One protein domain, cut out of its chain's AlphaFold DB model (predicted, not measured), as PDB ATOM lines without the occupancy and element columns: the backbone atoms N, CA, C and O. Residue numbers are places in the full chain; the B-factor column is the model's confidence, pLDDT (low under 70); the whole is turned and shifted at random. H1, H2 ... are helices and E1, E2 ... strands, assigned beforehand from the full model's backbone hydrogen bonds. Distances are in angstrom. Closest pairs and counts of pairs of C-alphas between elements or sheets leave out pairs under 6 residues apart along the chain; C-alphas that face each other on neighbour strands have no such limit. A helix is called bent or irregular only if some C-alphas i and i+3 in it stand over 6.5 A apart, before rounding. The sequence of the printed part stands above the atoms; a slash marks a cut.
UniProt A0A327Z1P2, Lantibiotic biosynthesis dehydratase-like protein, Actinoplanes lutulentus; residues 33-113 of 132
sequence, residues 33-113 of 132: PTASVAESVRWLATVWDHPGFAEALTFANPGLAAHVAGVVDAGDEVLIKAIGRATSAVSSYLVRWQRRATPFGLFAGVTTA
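What this domain is: This is residues 33 to 113 of the 132 residues of the protein "Lantibiotic biosynthesis dehydratase-like protein" of Actinoplanes lutulentus (UniProt A0A327Z1P2). Three helices, H4, H1 and H3, make a small crossed core with their centres in a triangle, and the short H2 lies across one end of it. The strand E1 sticks out at that same end as an arm and makes much of the length. The printed part has 81 residues, with four named helices and then one named strand in the order H1, H2, H3, H4, E1, and its class is mostly helix. It is compact, with a radius of gyration of the C-alphas of 13.4 A, and spans 49 by 23 by 19 A.

Where its parts are: H4, the longest helix, is residues 80 to 99 and 28.5 A long, from C-alpha 80 at (309.870, 367.732, 389.208). H1 is residues 37 to 48, 16.2 A, beginning at C-alpha 37 (314.320, 366.875, 394.107). H3 is residues 62 to 77, 22.0 A, with a kink of 50 degrees near residue 71; it is irregular, C-alphas 73 and 76 being 9.5 A apart. H2 is residues 53 to 60. E1 is residues 108 to 113, ending at C-alpha 113 (300.782, 324.741, 407.245).

How they stand to each other: H4 touches H1 (closest C-alphas Leu 44 and Thr 87, 6.5 A), the same way at a tilt of 38 degrees, only just steep. With residues 83 to 86 alone, H4 touches residues 64 to 71 of H3, opposite ways at a steep 51 degrees; Val 68 and Ala 86 have the closest C-alphas, 5.9 A. H1 touches H3, Ala 45 to Val 72 being the closest C-alphas at 5.4 A. H2 and H3 form a helical hairpin, closest C-alphas Thr 58 and Ala 65, 5.1 A. Every O i to N i+4 pair is within hydrogen-bond range in H1, H2 and H4, and 10 of 12 in H3. E1 pairs with no named strand.

The domain as a whole: The C-alphas farthest apart, Glu 77 and Ala 113, are 50.2 A apart. The printed part has no cut and no long link. Mean pLDDT of the printed part is 92.1, and no printed residue is under 70.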
ATOM      1  N   PRO A  33     308.483 363.858 403.181       87.50
ATOM      2  CA  PRO A  33     307.523 364.507 402.285       87.50
ATOM      3  C   PRO A  33     307.959 365.887 401.764       87.50
ATOM      4  O   PRO A  33     307.415 366.361 400.768       87.50
ATOM      5  N   THR A  34     308.904 366.533 402.448       90.69
ATOM      6  CA  THR A  34     309.486 367.841 402.122       90.69
ATOM      7  C   THR A  34     310.876 367.755 401.488       90.69
ATOM      8  O   THR A  34     311.493 368.791 401.242       90.69
ATOM      9  N   ALA A  35     311.355 366.542 401.190       92.31
ATOM     10  CA  ALA A  35     312.641 366.318 400.543       92.31
ATOM     11  C   ALA A  35     312.764 367.108 399.231       92.31
ATOM     12  O   ALA A  35     311.826 367.201 398.431       92.31
ATOM     13  N   SER A  36     313.961 367.628 398.981       93.94
ATOM     14  CA  SER A  36     314.319 368.223 397.698       93.94
ATOM     15  C   SER A  36     314.239 367.203 396.553       93.94
ATOM     16  O   SER A  36     314.153 365.987 396.752       93.94
ATOM     17  N   VAL A  37     314.292 367.707 395.319       92.56
ATOM     18  CA  VAL A  37     314.320 366.875 394.107       92.56
ATOM     19  C   VAL A  37     315.515 365.917 394.133       92.56
ATOM     20  O   VAL A  37     315.314 364.707 394.038       92.56
ATOM     21  N   ALA A  38     316.711 366.439 394.407       93.06
ATOM     22  CA  ALA A  38     317.936 365.653 394.524       93.06
ATOM     23  C   ALA A  38     317.840 364.557 395.597       93.06
ATOM     24  O   ALA A  38     318.277 363.423 395.404       93.06
ATOM     25  N   GLU A  39     317.253 364.871 396.755       94.69
ATOM     26  CA  GLU A  39     317.032 363.886 397.818       94.69
ATOM     27  C   GLU A  39     316.023 362.815 397.409       94.69
ATOM     28  O   GLU A  39     316.243 361.639 397.693       94.69
ATOM     29  N   SER A  40     314.964 363.199 396.698       95.19
ATOM     30  CA  SER A  40     313.969 362.268 396.165       95.19
ATOM     31  C   SER A  40     314.569 361.317 395.131       95.19
ATOM     32  O   SER A  40     314.302 360.120 395.189       95.19
ATOM     33  N   VAL A  41     315.404 361.817 394.218       95.56
ATOM     34  CA  VAL A  41     316.105 360.998 393.216       95.56
ATOM     35  C   VAL A  41     317.085 360.040 393.888       95.56
ATOM     36  O   VAL A  41     317.050 358.841 393.617       95.56
ATOM     37  N   ARG A  42     317.906 360.525 394.830       95.44
ATOM     38  CA  ARG A  42     318.821 359.661 395.599       95.44
ATOM     39  C   ARG A  42     318.079 358.585 396.382       95.44
ATOM     40  O   ARG A  42     318.524 357.438 396.446       95.44
ATOM     41  N   TRP A  43     316.947 358.944 396.979       96.62
ATOM     42  CA  TRP A  43     316.097 357.986 397.664       96.62
ATOM     43  C   TRP A  43     315.528 356.944 396.693       96.62
ATOM     44  O   TRP A  43     315.616 355.751 396.977       96.62
ATOM     45  N   LEU A  44     315.014 357.364 395.531       96.75
ATOM     46  CA  LEU A  44     314.519 356.453 394.496       96.75
ATOM     47  C   LEU A  44     315.603 355.470 394.053       96.75
ATOM     48  O   LEU A  44     315.329 354.275 394.025       96.75
ATOM     49  N   ALA A  45     316.824 355.944 393.798       95.69
ATOM     50  CA  ALA A  45     317.965 355.093 393.455       95.69
ATOM     51  C   ALA A  45     318.272 354.074 394.566       95.69
ATOM     52  O   ALA A  45     318.416 352.885 394.303       95.69
ATOM     53  N   THR A  46     318.262 354.515 395.830       95.06
ATOM     54  CA  THR A  46     318.497 353.636 396.989       95.06
ATOM     55  C   THR A  46     317.444 352.529 397.100       95.06
ATOM     56  O   THR A  46     317.772 351.384 397.404       95.06
ATOM     57  N   VAL A  47     316.164 352.849 396.876       95.00
ATOM     58  CA  VAL A  47     315.086 351.844 396.894       95.00
ATOM     59  C   VAL A  47     315.144 350.943 395.662       95.00
ATOM     60  O   VAL A  47     314.849 349.757 395.771       95.00
ATOM     61  N   TRP A  48     315.521 351.485 394.505       95.81
ATOM     62  CA  TRP A  48     315.660 350.731 393.262       95.81
ATOM     63  C   TRP A  48     316.723 349.634 393.368       95.81
ATOM     64  O   TRP A  48     316.463 348.496 392.973       95.81
ATOM     65  N   ASP A  49     317.851 349.952 394.003       93.75
ATOM     66  CA  ASP A  49     318.947 349.015 394.281       93.75
ATOM     67  C   ASP A  49     318.648 348.046 395.434       93.75
ATOM     68  O   ASP A  49     319.392 347.088 395.663       93.75
ATOM     69  N   HIS A  50     317.554 348.252 396.176       92.44
ATOM     70  CA  HIS A  50     317.189 347.346 397.254       92.44
ATOM     71  C   HIS A  50     316.867 345.948 396.696       92.44
ATOM     72  O   HIS A  50     316.027 345.828 395.792       92.44
ATOM     73  N   PRO A  51     317.444 344.869 397.263       91.00
ATOM     74  CA  PRO A  51     317.299 343.521 396.729       91.00
ATOM     75  C   PRO A  51     315.843 343.142 396.447       91.00
ATOM     76  O   PRO A  51     314.988 343.214 397.332       91.00
ATOM     77  N   GLY A  52     315.572 342.751 395.200       91.12
ATOM     78  CA  GLY A  52     314.263 342.296 394.727       91.12
ATOM     79  C   GLY A  52     313.210 343.391 394.512       91.12
ATOM     80  O   GLY A  52     312.134 343.075 394.008       91.12
ATOM     81  N   PHE A  53     313.473 344.663 394.851       93.38
ATOM     82  CA  PHE A  53     312.465 345.721 394.703       93.38
ATOM     83  C   PHE A  53     312.138 345.999 393.236       93.38
ATOM     84  O   PHE A  53     310.967 345.961 392.856       93.38
ATOM     85  N   ALA A  54     313.158 346.247 392.407       95.12
ATOM     86  CA  ALA A  54     312.976 346.534 390.986       95.12
ATOM     87  C   ALA A  54     312.251 345.387 390.262       95.12
ATOM     88  O   ALA A  54     311.327 345.627 389.486       95.12
ATOM     89  N   GLU A  55     312.601 344.136 390.570       95.25
ATOM     90  CA  GLU A  55     311.938 342.950 390.021       95.25
ATOM     91  C   GLU A  55     310.464 342.877 390.452       95.25
ATOM     92  O   GLU A  55     309.568 342.750 389.614       95.25
ATOM     93  N   ALA A  56     310.191 343.028 391.752       93.94
ATOM     94  CA  ALA A  56     308.834 342.982 392.284       93.94
ATOM     95  C   ALA A  56     307.952 344.111 391.735       93.94
ATOM     96  O   ALA A  56     306.782 343.880 391.406       93.94
ATOM     97  N   LEU A  57     308.506 345.319 391.590       95.56
ATOM     98  CA  LEU A  57     307.796 346.441 390.992       95.56
ATOM     99  C   LEU A  57     307.566 346.227 389.498       95.56
ATOM    100  O   LEU A  57     306.463 346.488 389.030       95.56
ATOM    101  N   THR A  58     308.555 345.708 388.767       96.44
ATOM    102  CA  THR A  58     308.423 345.389 387.337       96.44
ATOM    103  C   THR A  58     307.322 344.364 387.109       96.44
ATOM    104  O   THR A  58     306.485 344.556 386.231       96.44
ATOM    105  N   PHE A  59     307.250 343.324 387.943       94.69
ATOM    106  CA  PHE A  59     306.181 342.330 387.868       94.69
ATOM    107  C   PHE A  59     304.796 342.941 388.141       94.69
ATOM    108  O   PHE A  59     303.818 342.605 387.478       94.69
ATOM    109  N   ALA A  60     304.693 343.835 389.126       93.44
ATOM    110  CA  ALA A  60     303.422 344.434 389.524       93.44
ATOM    111  C   ALA A  60     302.943 345.561 388.596       93.44
ATOM    112  O   ALA A  60     301.739 345.721 388.388       93.44
ATOM    113  N   ASN A  61     303.867 346.382 388.100       95.38
ATOM    114  CA  ASN A  61     303.593 347.544 387.267       95.38
ATOM    115  C   ASN A  61     304.814 347.889 386.385       95.38
ATOM    116  O   ASN A  61     305.619 348.751 386.753       95.38
ATOM    117  N   PRO A  62     304.919 347.277 385.189       95.81
ATOM    118  CA  PRO A  62     306.033 347.508 384.269       95.81
ATOM    119  C   PRO A  62     306.188 348.974 383.841       95.81
ATOM    120  O   PRO A  62     307.304 349.464 383.698       95.81
ATOM    121  N   GLY A  63     305.077 349.698 383.660       96.69
ATOM    122  CA  GLY A  63     305.110 351.102 383.239       96.69
ATOM    123  C   GLY A  63     305.683 352.023 384.315       96.69
ATOM    124  O   GLY A  63     306.496 352.897 384.021       96.69
ATOM    125  N   LEU A  64     305.306 351.800 385.578       95.94
ATOM    126  CA  LEU A  64     305.905 352.517 386.703       95.94
ATOM    127  C   LEU A  64     307.378 352.143 386.879       95.94
ATOM    128  O   LEU A  64     308.186 353.026 387.139       95.94
ATOM    129  N   ALA A  65     307.730 350.867 386.722       97.00
ATOM    130  CA  ALA A  65     309.114 350.415 386.800       97.00
ATOM    131  C   ALA A  65     310.003 351.112 385.756       97.00
ATOM    132  O   ALA A  65     311.032 351.677 386.116       97.00
ATOM    133  N   ALA A  66     309.566 351.168 384.494       96.12
ATOM    134  CA  ALA A  66     310.281 351.889 383.440       96.12
ATOM    135  C   ALA A  66     310.413 353.392 383.747       96.12
ATOM    136  O   ALA A  66     311.471 353.982 383.539       96.12
ATOM    137  N   HIS A  67     309.355 354.008 384.285       95.06
ATOM    138  CA  HIS A  67     309.380 355.416 384.688       95.06
ATOM    139  C   HIS A  67     310.385 355.684 385.816       95.06
ATOM    140  O   HIS A  67     311.119 356.664 385.761       95.06
ATOM    141  N   VAL A  68     310.439 354.818 386.833       96.06
ATOM    142  CA  VAL A  68     311.393 354.950 387.945       96.06
ATOM    143  C   VAL A  68     312.825 354.739 387.461       96.06
ATOM    144  O   VAL A  68     313.672 355.555 387.803       96.06
ATOM    145  N   ALA A  69     313.083 353.722 386.633       95.81
ATOM    146  CA  ALA A  69     314.401 353.500 386.035       95.81
ATOM    147  C   ALA A  69     314.886 354.746 385.277       95.81
ATOM    148  O   ALA A  69     315.979 355.233 385.537       95.81
ATOM    149  N   GLY A  70     314.026 355.349 384.448       94.81
ATOM    150  CA  GLY A  70     314.361 356.590 383.746       94.81
ATOM    151  C   GLY A  70     314.670 357.769 384.677       94.81
ATOM    152  O   GLY A  70     315.554 358.563 384.375       94.81
ATOM    153  N   VAL A  71     313.981 357.886 385.821       95.00
ATOM    154  CA  VAL A  71     314.291 358.909 386.839       95.00
ATOM    155  C   VAL A  71     315.627 358.630 387.530       95.00
ATOM    156  O   VAL A  71     316.372 359.567 387.792       95.00
ATOM    157  N   VAL A  72     315.932 357.367 387.831       94.19
ATOM    158  CA  VAL A  72     317.203 356.976 388.458       94.19
ATOM    159  C   VAL A  72     318.381 357.217 387.509       94.19
ATOM    160  O   VAL A  72     319.402 357.737 387.949       94.19
ATOM    161  N   ASP A  73     318.215 356.920 386.219       93.62
ATOM    162  CA  ASP A  73     319.264 357.076 385.206       93.62
ATOM    163  C   ASP A  73     319.520 358.547 384.834       93.62
ATOM    164  O   ASP A  73     320.670 358.964 384.709       93.62
ATOM    165  N   ALA A  74     318.460 359.346 384.646       90.56
ATOM    166  CA  ALA A  74     318.569 360.751 384.225       90.56
ATOM    167  C   ALA A  74     318.720 361.741 385.397       90.56
ATOM    168  O   ALA A  74     319.129 362.885 385.208       90.56
ATOM    169  N   GLY A  75     318.366 361.326 386.612       84.94
ATOM    170  CA  GLY A  75     318.447 362.148 387.811       84.94
ATOM    171  C   GLY A  75     317.532 363.381 387.803       84.94
ATOM    172  O   GLY A  75     316.364 363.323 387.409       84.94
ATOM    173  N   ASP A  76     318.066 364.515 388.265       78.62
ATOM    174  CA  ASP A  76     317.318 365.767 388.476       78.62
ATOM    175  C   ASP A  76     316.962 366.508 387.173       78.62
ATOM    176  O   ASP A  76     316.241 367.507 387.201       78.62
ATOM    177  N   GLU A  77     317.433 366.024 386.021       79.31
ATOM    178  CA  GLU A  77     317.072 366.557 384.699       79.31
ATOM    179  C   GLU A  77     315.611 366.240 384.326       79.31
ATOM    180  O   GLU A  77     315.031 366.844 383.417       79.31
ATOM    181  N   VAL A  78     314.975 365.314 385.052       85.94
ATOM    182  CA  VAL A  78     313.564 364.967 384.878       85.94
ATOM    183  C   VAL A  78     312.650 366.027 385.502       85.94
ATOM    184  O   VAL A  78     312.921 366.606 386.551       85.94
ATOM    185  N   LEU A  79     311.483 366.243 384.888       88.19
ATOM    186  CA  LEU A  79     310.454 367.137 385.420       88.19
ATOM    187  C   LEU A  79     310.123 366.817 386.891       88.19
ATOM    188  O   LEU A  79     309.704 365.706 387.215       88.19
ATOM    189  N   ILE A  80     310.163 367.831 387.760       89.12
ATOM    190  CA  ILE A  80     309.870 367.732 389.208       89.12
ATOM    191  C   ILE A  80     308.579 366.946 389.492       89.12
ATOM    192  O   ILE A  80     308.515 366.099 390.381       89.12
ATOM    193  N   LYS A  81     307.531 367.183 388.694       89.56
ATOM    194  CA  LYS A  81     306.238 366.494 388.825       89.56
ATOM    195  C   LYS A  81     306.335 364.985 388.570       89.56
ATOM    196  O   LYS A  81     305.609 364.211 389.192       89.56
ATOM    197  N   ALA A  82     307.184 364.570 387.634       90.94
ATOM    198  CA  ALA A  82     307.430 363.165 387.334       90.94
ATOM    199  C   ALA A  82     308.213 362.481 388.463       90.94
ATOM    200  O   ALA A  82     307.865 361.355 388.821       90.94
ATOM    201  N   ILE A  83     309.174 363.184 389.068       93.94
ATOM    202  CA  ILE A  83     309.931 362.710 390.234       93.94
ATOM    203  C   ILE A  83     308.987 362.531 391.429       93.94
ATOM    204  O   ILE A  83     308.881 361.434 391.962       93.94
ATOM    205  N   GLY A  84     308.183 363.543 391.773       93.38
ATOM    206  CA  GLY A  84     307.228 363.442 392.887       93.38
ATOM    207  C   GLY A  84     306.201 362.311 392.722       93.38
ATOM    208  O   GLY A  84     305.866 361.617 393.686       93.38
ATOM    209  N   ARG A  85     305.728 362.064 391.490       92.88
ATOM    210  CA  ARG A  85     304.852 360.917 391.182       92.88
ATOM    211  C   ARG A  85     305.561 359.580 391.385       92.88
ATOM    212  O   ARG A  85     304.964 358.686 391.985       92.88
ATOM    213  N   ALA A  86     306.800 359.450 390.910       95.81
ATOM    214  CA  ALA A  86     307.613 358.257 391.119       95.81
ATOM    215  C   ALA A  86     307.829 358.010 392.620       95.81
ATOM    216  O   ALA A  86     307.502 356.930 393.109       95.81
ATOM    217  N   THR A  87     308.253 359.032 393.368       96.44
ATOM    218  CA  THR A  87     308.496 358.962 394.816       96.44
ATOM    219  C   THR A  87     307.265 358.492 395.586       96.44
ATOM    220  O   THR A  87     307.344 357.557 396.386       96.44
ATOM    221  N   SER A  88     306.099 359.084 395.315       96.00
ATOM    222  CA  SER A  88     304.842 358.717 395.980       96.00
ATOM    223  C   SER A  88     304.408 357.280 395.657       96.00
ATOM    224  O   SER A  88     304.012 356.516 396.550       96.00
ATOM    225  N   ALA A  89     304.522 356.880 394.389       96.38
ATOM    226  CA  ALA A  89     304.155 355.538 393.960       96.38
ATOM    227  C   ALA A  89     305.089 354.476 394.566       96.38
ATOM    228  O   ALA A  89     304.609 353.508 395.158       96.38
ATOM    229  N   VAL A  90     306.407 354.684 394.497       96.62
ATOM    230  CA  VAL A  90     307.417 353.792 395.091       96.62
ATOM    231  C   VAL A  90     307.234 353.695 396.604       96.62
ATOM    232  O   VAL A  90     307.234 352.588 397.137       96.62
ATOM    233  N   SER A  91     306.956 354.809 397.293       95.69
ATOM    234  CA  SER A  91     306.658 354.809 398.735       95.69
ATOM    235  C   SER A  91     305.471 353.900 399.068       95.69
ATOM    236  O   SER A  91     305.518 353.111 400.012       95.69
ATOM    237  N   SER A  92     304.415 353.957 398.252       93.88
ATOM    238  CA  SER A  92     303.221 353.123 398.431       93.88
ATOM    239  C   SER A  92     303.518 351.631 398.243       93.88
ATOM    240  O   SER A  92     303.029 350.799 399.012       93.88
ATOM    241  N   TYR A  93     304.342 351.282 397.250       94.44
ATOM    242  CA  TYR A  93     304.782 349.905 397.013       94.44
ATOM    243  C   TYR A  93     305.712 349.387 398.109       94.44
ATOM    244  O   TYR A  93     305.556 348.250 398.553       94.44
ATOM    245  N   LEU A  94     306.613 350.227 398.610       92.62
ATOM    246  CA  LEU A  94     307.510 349.877 399.704       92.62
ATOM    247  C   LEU A  94     306.731 349.594 400.999       92.62
ATOM    248  O   LEU A  94     306.920 348.547 401.619       92.62
ATOM    249  N   VAL A  95     305.770 350.452 401.362       91.38
ATOM    250  CA  VAL A  95     304.874 350.210 402.511       91.38
ATOM    251  C   VAL A  95     304.032 348.955 402.305       91.38
ATOM    252  O   VAL A  95     303.829 348.186 403.250       91.38
ATOM    253  N   ARG A  96     303.532 348.725 401.083       90.31
ATOM    254  CA  ARG A  96     302.795 347.501 400.753       90.31
ATOM    255  C   ARG A  96     303.657 346.274 401.023       90.31
ATOM    256  O   ARG A  96     303.173 345.366 401.696       90.31
ATOM    257  N   TRP A  97     304.897 346.267 400.542       91.81
ATOM    258  CA  TRP A  97     305.812 345.150 400.732       91.81
ATOM    259  C   TRP A  97     306.104 344.914 402.210       91.81
ATOM    260  O   TRP A  97     305.959 343.801 402.696       91.81
ATOM    261  N   GLN A  98     306.403 345.968 402.965       89.00
ATOM    262  CA  GLN A  98     306.742 345.848 404.384       89.00
ATOM    263  C   GLN A  98     305.567 345.394 405.265       89.00
ATOM    264  O   GLN A  98     305.786 344.753 406.289       89.00
ATOM    265  N   ARG A  99     304.317 345.749 404.923       84.81
ATOM    266  CA  ARG A  99     303.187 345.643 405.872       84.81
ATOM    267  C   ARG A  99     302.042 344.732 405.448       84.81
ATOM    268  O   ARG A  99     301.221 344.386 406.295       84.81
ATOM    269  N   ARG A 100     301.915 344.369 404.169       81.38
ATOM    270  CA  ARG A 100     300.750 343.612 403.684       81.38
ATOM    271  C   ARG A 100     301.140 342.210 403.230       81.38
ATOM    272  O   ARG A 100     301.795 342.042 402.215       81.38
ATOM    273  N   ALA A 101     300.593 341.197 403.902       83.44
ATOM    274  CA  ALA A 101     300.653 339.795 403.471       83.44
ATOM    275  C   ALA A 101     299.593 339.441 402.401       83.44
ATOM    276  O   ALA A 101     299.198 338.285 402.260       83.44
ATOM    277  N   THR A 102     299.056 340.433 401.680       85.62
ATOM    278  CA  THR A 102     298.096 340.188 400.595       85.62
ATOM    279  C   THR A 102     298.857 339.667 399.375       85.62
ATOM    280  O   THR A 102     299.666 340.430 398.843       85.62
ATOM    281  N   PRO A 103     298.596 338.431 398.901       81.81
ATOM    282  CA  PRO A 103     299.326 337.838 397.784       81.81
ATOM    283  C   PRO A 103     299.166 338.705 396.539       81.81
ATOM    284  O   PRO A 103     298.053 338.899 396.050       81.81
ATOM    285  N   PHE A 104     300.262 339.299 396.082       81.50
ATOM    286  CA  PHE A 104     300.280 340.160 394.908       81.50
ATOM    287  C   PHE A 104     301.691 340.219 394.345       81.50
ATOM    288  O   PHE A 104     302.578 340.831 394.946       81.50
ATOM    289  N   GLY A 105     301.874 339.570 393.198       86.00
ATOM    290  CA  GLY A 105     303.179 339.416 392.574       86.00
ATOM    291  C   GLY A 105     304.228 338.900 393.553       86.00
ATOM    292  O   GLY A 105     303.942 338.059 394.404       86.00
ATOM    293  N   LEU A 106     305.431 339.454 393.454       92.19
ATOM    294  CA  LEU A 106     306.580 339.038 394.253       92.19
ATOM    295  C   LEU A 106     306.628 339.670 395.653       92.19
ATOM    296  O   LEU A 106     307.568 339.400 396.388       92.19
ATOM    297  N   PHE A 107     305.634 340.477 396.050       90.38
ATOM    298  CA  PHE A 107     305.616 341.169 397.349       90.38
ATOM    299  C   PHE A 107     305.122 340.303 398.518       90.38
ATOM    300  O   PHE A 107     305.349 340.640 399.682       90.38
ATOM    301  N   ALA A 108     304.421 339.205 398.240       91.56
ATOM    302  CA  ALA A 108     303.942 338.290 399.268       91.56
ATOM    303  C   ALA A 108     303.844 336.861 398.730       91.56
ATOM    304  O   ALA A 108     303.342 336.633 397.630       91.56
ATOM    305  N   GLY A 109     304.288 335.904 399.541       90.56
ATOM    306  CA  GLY A 109     304.219 334.477 399.266       90.56
ATOM    307  C   GLY A 109     303.053 333.811 399.990       90.56
ATOM    308  O   GLY A 109     302.520 334.326 400.980       90.56
ATOM    309  N   VAL A 110     302.678 332.630 399.505       91.88
ATOM    310  CA  VAL A 110     301.684 331.762 400.140       91.88
ATOM    311  C   VAL A 110     302.232 330.352 400.282       91.88
ATOM    312  O   VAL A 110     303.002 329.887 399.447       91.88
ATOM    313  N   THR A 111     301.839 329.671 401.351       91.94
ATOM    314  CA  THR A 111     302.138 328.252 401.563       91.94
ATOM    315  C   THR A 111     301.066 327.616 402.446       91.94
ATOM    316  O   THR A 111     300.182 328.304 402.963       91.94
ATOM    317  N   THR A 112     301.127 326.304 402.631       91.06
ATOM    318  CA  THR A 112     300.263 325.562 403.552       91.06
ATOM    319  C   THR A 112     301.001 325.227 404.842       91.06
ATOM    320  O   THR A 112     302.191 324.921 404.822       91.06
ATOM    321  N   ALA A 113     300.286 325.218 405.962       88.50
ATOM    322  CA  ALA A 113     300.782 324.741 407.245       88.50
ATOM    323  C   ALA A 113     299.749 323.834 407.924       88.50
ATOM    324  O   ALA A 113     298.553 323.904 407.654       88.50
TER     325      ALA A 113